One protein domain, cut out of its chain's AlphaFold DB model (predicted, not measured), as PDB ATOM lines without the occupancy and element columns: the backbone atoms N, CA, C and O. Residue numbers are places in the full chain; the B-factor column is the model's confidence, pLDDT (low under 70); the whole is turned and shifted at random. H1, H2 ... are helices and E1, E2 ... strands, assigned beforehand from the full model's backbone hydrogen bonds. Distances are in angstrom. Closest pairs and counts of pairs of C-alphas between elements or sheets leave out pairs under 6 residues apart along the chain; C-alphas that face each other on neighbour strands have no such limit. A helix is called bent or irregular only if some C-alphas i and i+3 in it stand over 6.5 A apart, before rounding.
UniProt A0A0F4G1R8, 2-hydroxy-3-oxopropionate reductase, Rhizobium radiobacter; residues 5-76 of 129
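AT A GLANCE: This is residues 5 to 76 of the 129 residues of the protein "2-hydroxy-3-oxopropionate reductase" of Rhizobium radiobacter (UniProt A0A0F4G1R8). A small two-stranded parallel sheet, E1 and E2, has H3 packed over one face, while H1 and H2 lie toward the two ends of the longest axis. The long stretch of residues 19 to 30 runs between H1 and H2, with residues 28 to 29 paired beside E1; short H4 packs on the beginning of H1 and near E1. The printed part has 72 residues, with four named helices and two named strands in the order H1, H2, E1, H3, E2, H4. The sheet's order is E1, E2, and the class is mixed, helices and strands. The whole is compact, with a radius of gyration of the C-alphas of 12.3 A and spans of 36 by 24 by 17 A.

HOW THE PARTS SIT: H1, residues 6 to 18, touches H4, residues 73 to 76, with its residues 6 to 9 alone; the closest C-alphas, those of Pro 6 and Gln 75, are 5.0 A apart. H1 is apart from H2, residues 31 to 36. The closest C-alphas of H2 and E1, residues 40 to 44, are those of Gly 34 and Leu 40, 5.0 A apart. Residues 28 to 29 pair antiparallel with residues 41 to 42 of E1. E1 and E2, residues 62 to 67, are parallel neighbours at 14 degrees, with N 42 and O 64 at 2.8 A and N 66 and O 42 at 3.0 A, within hydrogen-bond range. E1, H3, residues 48 to 58, and E2 form a strand-helix-strand unit, two parallel strands joined through a helix, with a right-handed crossover. The closest C-alphas of H3 and E2, those of Phe 58 and Ile 65, are 7.1 A apart. H3 is apart from H1, H2 and H4. The closest C-alphas of E1 and H4, those of Leu 43 and Cys 74, are 5.8 A apart. Every O i to N i+4 pair is within hydrogen-bond range in H1 and H2, against 5 of 7 in H3; H4 is too short for such a pair.

IN THESE COORDINATES: H1, residues 6 to 18, is 18.7 A long and begins at C-alpha 6, (24.245, -24.741, 6.747). H2, residues 31 to 36, is 8.9 A long. E1, residues 40 to 44, is 12.2 A long and begins at C-alpha 40, (35.538, -33.417, 21.495). H3, residues 48 to 58, is 13.9 A long and irregular: C-alphas 53 and 56 are 7.2 A apart. E2, residues 62 to 67, is 13.1 A long. H4, residues 73 to 76, is 4.9 A long and ends at C-alpha 76, (24.408, -22.370, 12.230).

THE WHOLE: The two C-alphas farthest apart, those of Glu 18 and Val 33, are 36.9 A apart. The printed part has no cut. The link from H1 to H2, 12 residues, is long; the other four are tight. The mean pLDDT of the printed part is 92.2, and no printed residue is under 70.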
ATOM      1  N   SER A   5      28.562 -25.402   4.685       90.38
ATOM      2  CA  SER A   5      27.443 -24.460   4.570       90.38
ATOM      3  C   SER A   5      26.158 -25.025   5.202       90.38
ATOM      4  O   SER A   5      25.712 -26.086   4.762       90.38
ATOM      5  N   PRO A   6      25.508 -24.306   6.143       89.00
ATOM      6  CA  PRO A   6      24.245 -24.741   6.747       89.00
ATOM      7  C   PRO A   6      23.131 -24.906   5.708       89.00
ATOM      8  O   PRO A   6      22.287 -25.790   5.829       89.00
ATOM      9  N   ILE A   7      23.147 -24.076   4.660       90.75
ATOM     10  CA  ILE A   7      22.168 -24.123   3.568       90.75
ATOM     11  C   ILE A   7      22.348 -25.416   2.768       90.75
ATOM     12  O   ILE A   7      21.380 -26.130   2.511       90.75
ATOM     13  N   ALA A   8      23.594 -25.751   2.422       92.75
ATOM     14  CA  ALA A   8      23.893 -26.981   1.695       92.75
ATOM     15  C   ALA A   8      23.572 -28.222   2.540       92.75
ATOM     16  O   ALA A   8      22.991 -29.172   2.025       92.75
ATOM     17  N   THR A   9      23.878 -28.193   3.843       93.81
ATOM     18  CA  THR A   9      23.569 -29.282   4.779       93.81
ATOM     19  C   THR A   9      22.086 -29.626   4.806       93.81
ATOM     20  O   THR A   9      21.755 -30.805   4.736       93.81
ATOM     21  N   LYS A  10      21.195 -28.627   4.840       91.44
ATOM     22  CA  LYS A  10      19.742 -28.862   4.770       91.44
ATOM     23  C   LYS A  10      19.340 -29.567   3.475       91.44
ATOM     24  O   LYS A  10      18.565 -30.517   3.505       91.44
ATOM     25  N   GLY A  11      19.917 -29.148   2.348       93.62
ATOM     26  CA  GLY A  11      19.695 -29.802   1.057       93.62
ATOM     27  C   GLY A  11      20.228 -31.239   1.001       93.62
ATOM     28  O   GLY A  11      19.595 -32.101   0.399       93.62
ATOM     29  N   PHE A  12      21.371 -31.517   1.634       94.12
ATOM     30  CA  PHE A  12      21.914 -32.875   1.723       94.12
ATOM     31  C   PHE A  12      21.055 -33.779   2.601       94.12
ATOM     32  O   PHE A  12      20.784 -34.904   2.193       94.12
ATOM     33  N   ALA A  13      20.606 -33.281   3.757       93.12
ATOM     34  CA  ALA A  13      19.725 -34.022   4.652       93.12
ATOM     35  C   ALA A  13      18.451 -34.465   3.920       93.12
ATOM     36  O   ALA A  13      18.190 -35.660   3.853       93.12
ATOM     37  N   ALA A  14      17.756 -33.534   3.256       92.94
ATOM     38  CA  ALA A  14      16.530 -33.836   2.514       92.94
ATOM     39  C   ALA A  14      16.730 -34.927   1.444       92.94
ATOM     40  O   ALA A  14      15.991 -35.904   1.408       92.94
ATOM     41  N   ARG A  15      17.777 -34.814   0.614       95.62
ATOM     42  CA  ARG A  15      18.062 -35.810  -0.439       95.62
ATOM     43  C   ARG A  15      18.405 -37.189   0.120       95.62
ATOM     44  O   ARG A  15      18.128 -38.196  -0.517       95.62
ATOM     45  N   ILE A  16      19.069 -37.242   1.271       95.31
ATOM     46  CA  ILE A  16      19.453 -38.505   1.914       95.31
ATOM     47  C   ILE A  16      18.231 -39.166   2.556       95.31
ATOM     48  O   ILE A  16      18.049 -40.374   2.411       95.31
ATOM     49  N   GLU A  17      17.356 -38.369   3.164       93.19
ATOM     50  CA  GLU A  17      16.080 -38.828   3.714       93.19
ATOM     51  C   GLU A  17      15.127 -39.342   2.626       93.19
ATOM     52  O   GLU A  17      14.498 -40.381   2.816       93.19
ATOM     53  N   GLU A  18      15.087 -38.708   1.449       96.25
ATOM     54  CA  GLU A  18      14.335 -39.199   0.279       96.25
ATOM     55  C   GLU A  18      14.802 -40.585  -0.196       96.25
ATOM     56  O   GLU A  18      14.008 -41.364  -0.723       96.25
ATOM     57  N   MET A  19      16.073 -40.931   0.028       97.19
ATOM     58  CA  MET A  19      16.621 -42.263  -0.257       97.19
ATOM     59  C   MET A  19      16.354 -43.278   0.871       97.19
ATOM     60  O   MET A  19      16.893 -44.384   0.843       97.19
ATOM     61  N   GLY A  20      15.561 -42.913   1.883       95.69
ATOM     62  CA  GLY A  20      15.266 -43.755   3.043       95.69
ATOM     63  C   GLY A  20      16.433 -43.889   4.026       95.69
ATOM     64  O   GLY A  20      16.458 -44.826   4.821       95.69
ATOM     65  N   CYS A  21      17.411 -42.984   3.963       96.31
ATOM     66  CA  CYS A  21      18.567 -42.965   4.856       96.31
ATOM     67  C   CYS A  21      18.454 -41.827   5.875       96.31
ATOM     68  O   CYS A  21      17.875 -40.782   5.597       96.31
ATOM     69  N   ASP A  22      19.066 -41.987   7.046       95.50
ATOM     70  CA  ASP A  22      19.089 -40.925   8.052       95.50
ATOM     71  C   ASP A  22      20.332 -40.034   7.925       95.50
ATOM     72  O   ASP A  22      21.427 -40.511   7.605       95.50
ATOM     73  N   TYR A  23      20.190 -38.747   8.250       94.88
ATOM     74  CA  TYR A  23      21.285 -37.780   8.223       94.88
ATOM     75  C   TYR A  23      21.432 -37.037   9.556       94.88
ATOM     76  O   TYR A  23      20.453 -36.576  10.135       94.88
ATOM     77  N   LEU A  24      22.678 -36.878  10.014       95.19
ATOM     78  CA  LEU A  24      23.035 -36.038  11.158       95.19
ATOM     79  C   LEU A  24      24.207 -35.125  10.789       95.19
ATOM     80  O   LEU A  24      25.278 -35.604  10.398       95.19
ATOM     81  N   ASP A  25      24.054 -33.814  10.976       94.19
ATOM     82  CA  ASP A  25      25.184 -32.892  10.907       94.19
ATOM     83  C   ASP A  25      25.823 -32.725  12.282       94.19
ATOM     84  O   ASP A  25      25.236 -32.167  13.199       94.19
ATOM     85  N   ALA A  26      27.055 -33.217  12.417       94.12
ATOM     86  CA  ALA A  26      27.767 -33.233  13.690       94.12
ATOM     87  C   ALA A  26      29.135 -32.524  13.617       94.12
ATOM     88  O   ALA A  26      30.166 -33.206  13.570       94.12
ATOM     89  N   PRO A  27      29.207 -31.180  13.505       91.75
ATOM     90  CA  PRO A  27      30.475 -30.457  13.583       91.75
ATOM     91  C   PRO A  27      31.101 -30.540  14.986       91.75
ATOM     92  O   PRO A  27      30.410 -30.599  16.003       91.75
ATOM     93  N   VAL A  28      32.438 -30.495  15.040       92.00
ATOM     94  CA  VAL A  28      33.207 -30.681  16.283       92.00
ATOM     95  C   VAL A  28      34.091 -29.489  16.648       92.00
ATOM     96  O   VAL A  28      34.493 -28.679  15.806       92.00
ATOM     97  N   SER A  29      34.419 -29.397  17.936       86.56
ATOM     98  CA  SER A  29      35.365 -28.441  18.525       86.56
ATOM     99  C   SER A  29      36.336 -29.162  19.478       86.56
ATOM    100  O   SER A  29      36.048 -30.282  19.891       86.56
ATOM    101  N   ALA A  30      37.441 -28.493  19.849       82.38
ATOM    102  CA  ALA A  30      38.605 -28.976  20.631       82.38
ATOM    103  C   ALA A  30      39.825 -29.471  19.819       82.38
ATOM    104  O   ALA A  30      40.872 -29.763  20.397       82.38
ATOM    105  N   GLY A  31      39.736 -29.461  18.484       85.31
ATOM    106  CA  GLY A  31      40.873 -29.719  17.593       85.31
ATOM    107  C   GLY A  31      41.453 -31.132  17.719       85.31
ATOM    108  O   GLY A  31      40.829 -32.035  18.273       85.31
ATOM    109  N   GLU A  32      42.665 -31.321  17.197       90.38
ATOM    110  CA  GLU A  32      43.341 -32.625  17.173       90.38
ATOM    111  C   GLU A  32      43.599 -33.183  18.580       90.38
ATOM    112  O   GLU A  32      43.388 -34.369  18.830       90.38
ATOM    113  N   VAL A  33      44.007 -32.321  19.517       90.31
ATOM    114  CA  VAL A  33      44.252 -32.701  20.916       90.31
ATOM    115  C   VAL A  33      42.977 -33.266  21.545       90.31
ATOM    116  O   VAL A  33      43.011 -34.330  22.159       90.31
ATOM    117  N   GLY A  34      41.842 -32.592  21.333       89.19
ATOM    118  CA  GLY A  34      40.545 -33.054  21.813       89.19
ATOM    119  C   GLY A  34      40.122 -34.388  21.197       89.19
ATOM    120  O   GLY A  34      39.600 -35.242  21.912       89.19
ATOM    121  N   ALA A  35      40.393 -34.593  19.905       90.75
ATOM    122  CA  ALA A  35      40.092 -35.840  19.202       90.75
ATOM    123  C   ALA A  35      40.900 -37.021  19.756       90.75
ATOM    124  O   ALA A  35      40.324 -38.050  20.101       90.75
ATOM    125  N   LYS A  36      42.221 -36.853  19.915       92.00
ATOM    126  CA  LYS A  36      43.109 -37.880  20.488       92.00
ATOM    127  C   LYS A  36      42.715 -38.256  21.916       92.00
ATOM    128  O   LYS A  36      42.817 -39.416  22.296       92.00
ATOM    129  N   ALA A  37      42.248 -37.284  22.696       94.00
ATOM    130  CA  ALA A  37      41.826 -37.481  24.079       94.00
ATOM    131  C   ALA A  37      40.345 -37.885  24.237       94.00
ATOM    132  O   ALA A  37      39.844 -37.855  25.362       94.00
ATOM    133  N   ALA A  38      39.633 -38.201  23.144       94.00
ATOM    134  CA  ALA A  38      38.200 -38.523  23.154       94.00
ATOM    135  C   ALA A  38      37.367 -37.498  23.955       94.00
ATOM    136  O   ALA A  38      36.530 -37.824  24.794       94.00
ATOM    137  N   SER A  39      37.667 -36.216  23.746       94.38
ATOM    138  CA  SER A  39      37.131 -35.093  24.523       94.38
ATOM    139  C   SER A  39      36.546 -33.994  23.646       94.38
ATOM    140  O   SER A  39      36.385 -32.853  24.083       94.38
ATOM    141  N   LEU A  40      36.196 -34.337  22.405       92.88
ATOM    142  CA  LEU A  40      35.538 -33.417  21.495       92.88
ATOM    143  C   LEU A  40      34.236 -32.880  22.092       92.88
ATOM    144  O   LEU A  40      33.508 -33.560  22.822       92.88
ATOM    145  N   THR A  41      33.944 -31.633  21.744       91.94
ATOM    146  CA  THR A  41      32.591 -31.093  21.861       91.94
ATOM    147  C   THR A  41      31.905 -31.291  20.520       91.94
ATOM    148  O   THR A  41      32.416 -30.816  19.504       91.94
ATOM    149  N   ILE A  42      30.792 -32.016  20.524       93.88
ATOM    150  CA  ILE A  42      30.052 -32.452  19.344       93.88
ATOM    151  C   ILE A  42      28.656 -31.837  19.421       93.88
ATOM    152  O   ILE A  42      27.862 -32.171  20.299       93.88
ATOM    153  N   LEU A  43      28.366 -30.926  18.498       92.56
ATOM    154  CA  LEU A  43      27.019 -30.391  18.316       92.56
ATOM    155  C   LEU A  43      26.368 -31.201  17.207       92.56
ATOM    156  O   LEU A  43      26.996 -31.341  16.164       92.56
ATOM    157  N   VAL A  44      25.175 -31.744  17.426       94.69
ATOM    158  CA  VAL A  44      24.488 -32.615  16.463       94.69
ATOM    159  C   VAL A  44      23.148 -32.017  16.059       94.69
ATOM    160  O   VAL A  44      22.387 -31.606  16.927       94.69
ATOM    161  N   GLY A  45      22.874 -31.939  14.762       93.94
ATOM    162  CA  GLY A  45      21.593 -31.517  14.206       93.94
ATOM    163  C   GLY A  45      20.929 -32.681  13.478       93.94
ATOM    164  O   GLY A  45      21.607 -33.479  12.825       93.94
ATOM    165  N   GLY A  46      19.611 -32.794  13.619       93.12
ATOM    166  CA  GLY A  46      18.799 -33.831  12.981       93.12
ATOM    167  C   GLY A  46      17.723 -34.394  13.902       93.12
ATOM    168  O   GLY A  46      17.464 -33.858  14.980       93.12
ATOM    169  N   ARG A  47      17.071 -35.481  13.478       93.75
ATOM    170  CA  ARG A  47      15.990 -36.084  14.270       93.75
ATOM    171  C   ARG A  47      16.522 -36.727  15.556       93.75
ATOM    172  O   ARG A  47      17.594 -37.339  15.571       93.75
ATOM    173  N   SER A  48      15.740 -36.632  16.630       94.25
ATOM    174  CA  SER A  48      16.110 -37.149  17.953       94.25
ATOM    175  C   SER A  48      16.259 -38.672  17.991       94.25
ATOM    176  O   SER A  48      17.170 -39.176  18.642       94.25
ATOM    177  N   ASP A  49      15.428 -39.414  17.257       95.06
ATOM    178  CA  ASP A  49      15.491 -40.879  17.166       95.06
ATOM    179  C   ASP A  49      16.812 -41.358  16.540       95.06
ATOM    180  O   ASP A  49      17.449 -42.299  17.023       95.06
ATOM    181  N   VAL A  50      17.262 -40.668  15.491       95.75
ATOM    182  CA  VAL A  50      18.534 -40.943  14.812       95.75
ATOM    183  C   VAL A  50      19.707 -40.554  15.705       95.75
ATOM    184  O   VAL A  50      20.697 -41.286  15.785       95.75
ATOM    185  N   PHE A  51      19.595 -39.424  16.404       96.25
ATOM    186  CA  PHE A  51      20.601 -38.988  17.363       96.25
ATOM    187  C   PHE A  51      20.815 -40.016  18.472       96.25
ATOM    188  O   PHE A  51      21.956 -40.409  18.696       96.25
ATOM    189  N   GLU A  52      19.755 -40.504  19.122       96.69
ATOM    190  CA  GLU A  52      19.889 -41.495  20.198       96.69
ATOM    191  C   GLU A  52      20.507 -42.809  19.696       96.69
ATOM    192  O   GLU A  52      21.338 -43.403  20.381       96.69
ATOM    193  N   ARG A  53      20.210 -43.221  18.455       97.06
ATOM    194  CA  ARG A  53      20.887 -44.359  17.807       97.06
ATOM    195  C   ARG A  53      22.383 -44.123  17.583       97.06
ATOM    196  O   ARG A  53      23.175 -45.047  17.744       97.06
ATOM    197  N   ALA A  54      22.775 -42.914  17.183       96.56
ATOM    198  CA  ALA A  54      24.166 -42.562  16.890       96.56
ATOM    199  C   ALA A  54      24.975 -42.155  18.136       96.56
ATOM    200  O   ALA A  54      26.208 -42.177  18.113       96.56
ATOM    201  N   LYS A  55      24.303 -41.801  19.235       96.50
ATOM    202  CA  LYS A  55      24.898 -41.302  20.478       96.50
ATOM    203  C   LYS A  55      26.005 -42.191  21.055       96.50
ATOM    204  O   LYS A  55      27.056 -41.629  21.372       96.50
ATOM    205  N   PRO A  56      25.885 -43.536  21.091       96.88
ATOM    206  CA  PRO A  56      26.969 -44.391  21.573       96.88
ATOM    207  C   PRO A  56      28.273 -44.235  20.779       96.88
ATOM    208  O   PRO A  56      29.352 -44.451  21.322       96.88
ATOM    209  N   LEU A  57      28.198 -43.849  19.497       96.31
ATOM    210  CA  LEU A  57      29.377 -43.576  18.671       96.31
ATOM    211  C   LEU A  57      29.997 -42.223  19.026       96.31
ATOM    212  O   LEU A  57      31.218 -42.110  19.136       96.31
ATOM    213  N   PHE A  58      29.171 -41.198  19.248       96.19
ATOM    214  CA  PHE A  58      29.648 -39.878  19.662       96.19
ATOM    215  C   PHE A  58      30.331 -39.918  21.034       96.19
ATOM    216  O   PHE A  58      31.372 -39.284  21.207       96.19
ATOM    217  N   GLU A  59      29.821 -40.720  21.969       96.50
ATOM    218  CA  GLU A  59      30.393 -40.906  23.314       96.50
ATOM    219  C   GLU A  59      31.796 -41.527  23.306       96.50
ATOM    220  O   GLU A  59      32.557 -41.358  24.256       96.50
ATOM    221  N   LYS A  60      32.194 -42.204  22.221       95.81
ATOM    222  CA  LYS A  60      33.571 -42.701  22.063       95.81
ATOM    223  C   LYS A  60      34.566 -41.616  21.658       95.81
ATOM    224  O   LYS A  60      35.767 -41.831  21.783       95.81
ATOM    225  N   MET A  61      34.091 -40.479  21.157       94.50
ATOM    226  CA  MET A  61      34.933 -39.414  20.599       94.50
ATOM    227  C   MET A  61      34.851 -38.106  21.391       94.50
ATOM    228  O   MET A  61      35.764 -37.278  21.313       94.50
ATOM    229  N   GLY A  62      33.753 -37.883  22.113       93.44
ATOM    230  CA  GLY A  62      33.442 -36.611  22.745       93.44
ATOM    231  C   GLY A  62      32.984 -36.729  24.191       93.44
ATOM    232  O   GLY A  62      32.474 -37.755  24.622       93.44
ATOM    233  N   LYS A  63      33.142 -35.623  24.923       93.00
ATOM    234  CA  LYS A  63      32.640 -35.470  26.299       93.00
ATOM    235  C   LYS A  63      31.387 -34.605  26.380       93.00
ATOM    236  O   LYS A  63      30.537 -34.849  27.225       93.00
ATOM    237  N   ASN A  64      31.274 -33.606  25.506       91.69
ATOM    238  CA  ASN A  64      30.128 -32.703  25.458       91.69
ATOM    239  C   ASN A  64      29.379 -32.948  24.154       91.69
ATOM    240  O   ASN A  64      29.845 -32.525  23.098       91.69
ATOM    241  N   ILE A  65      28.257 -33.658  24.223       94.81
ATOM    242  CA  ILE A  65      27.458 -34.038  23.056       94.81
ATOM    243  C   ILE A  65      26.077 -33.425  23.231       94.81
ATOM    244  O   ILE A  65      25.431 -33.635  24.256       94.81
ATOM    245  N   THR A  66      25.629 -32.631  22.263       92.88
ATOM    246  CA  THR A  66      24.370 -31.888  22.386       92.88
ATOM    247  C   THR A  66      23.620 -31.891  21.068       92.88
ATOM    248  O   THR A  66      24.169 -31.470  20.052       92.88
ATOM    249  N   LEU A  67      22.361 -32.334  21.098       93.50
ATOM    250  CA  LEU A  67      21.428 -32.188  19.986       93.50
ATOM    251  C   LEU A  67      20.914 -30.740  19.950       93.50
ATOM    252  O   LEU A  67      20.346 -30.268  20.933       93.50
ATOM    253  N   ILE A  68      21.116 -30.029  18.841       88.88
ATOM    254  CA  ILE A  68      20.659 -28.647  18.645       88.88
ATOM    255  C   ILE A  68      19.719 -28.611  17.441       88.88
ATOM    256  O   ILE A  68      20.081 -28.185  16.348       88.88
ATOM    257  N   GLY A  69      18.488 -29.058  17.685       86.06
ATOM    258  CA  GLY A  69      17.385 -29.008  16.730       86.06
ATOM    259  C   GLY A  69      17.622 -29.813  15.451       86.06
ATOM    260  O   GLY A  69      18.413 -30.755  15.413       86.06
ATOM    261  N   ASP A  70      16.908 -29.415  14.402       83.62
ATOM    262  CA  ASP A  70      16.876 -30.136  13.128       83.62
ATOM    263  C   ASP A  70      18.164 -29.999  12.300       83.62
ATOM    264  O   ASP A  70      19.044 -29.175  12.573       83.62
ATOM    265  N   GLY A  71      18.247 -30.799  11.233       80.19
ATOM    266  CA  GLY A  71      19.392 -30.843  10.326       80.19
ATOM    267  C   GLY A  71      19.808 -29.457   9.811       80.19
ATOM    268  O   GLY A  71      18.997 -28.653   9.348       80.19
ATOM    269  N   GLY A  72      21.106 -29.170   9.892       78.44
ATOM    270  CA  GLY A  72      21.735 -27.915   9.484       78.44
ATOM    271  C   GLY A  72      21.801 -26.843  10.573       78.44
ATOM    272  O   GLY A  72      22.587 -25.900  10.434       78.44
ATOM    273  N   ASN A  73      21.049 -26.970  11.670       80.56
ATOM    274  CA  ASN A  73      21.101 -26.002  12.770       80.56
ATOM    275  C   ASN A  73      22.442 -26.041  13.521       80.56
ATOM    276  O   ASN A  73      22.906 -25.008  14.012       80.56
ATOM    277  N   CYS A  74      23.145 -27.177  13.543       83.50
ATOM    278  CA  CYS A  74      24.464 -27.237  14.173       83.50
ATOM    279  C   CYS A  74      25.540 -26.489  13.397       83.50
ATOM    280  O   CYS A  74      26.410 -25.864  14.008       83.50
ATOM    281  N   GLN A  75      25.459 -26.467  12.068       84.94
ATOM    282  CA  GLN A  75      26.321 -25.595  11.268       84.94
ATOM    283  C   GLN A  75      26.050 -24.112  11.576       84.94
ATOM    284  O   GLN A  75      26.994 -23.327  11.693       84.94
ATOM    285  N   VAL A  76      24.786 -23.734  11.809       81.25
ATOM    286  CA  VAL A  76      24.408 -22.370  12.230       81.25
ATOM    287  C   VAL A  76      24.957 -22.025  13.616       81.25
ATOM    288  O   VAL A  76      25.327 -20.881  13.834       81.25
TER     289      VAL A  76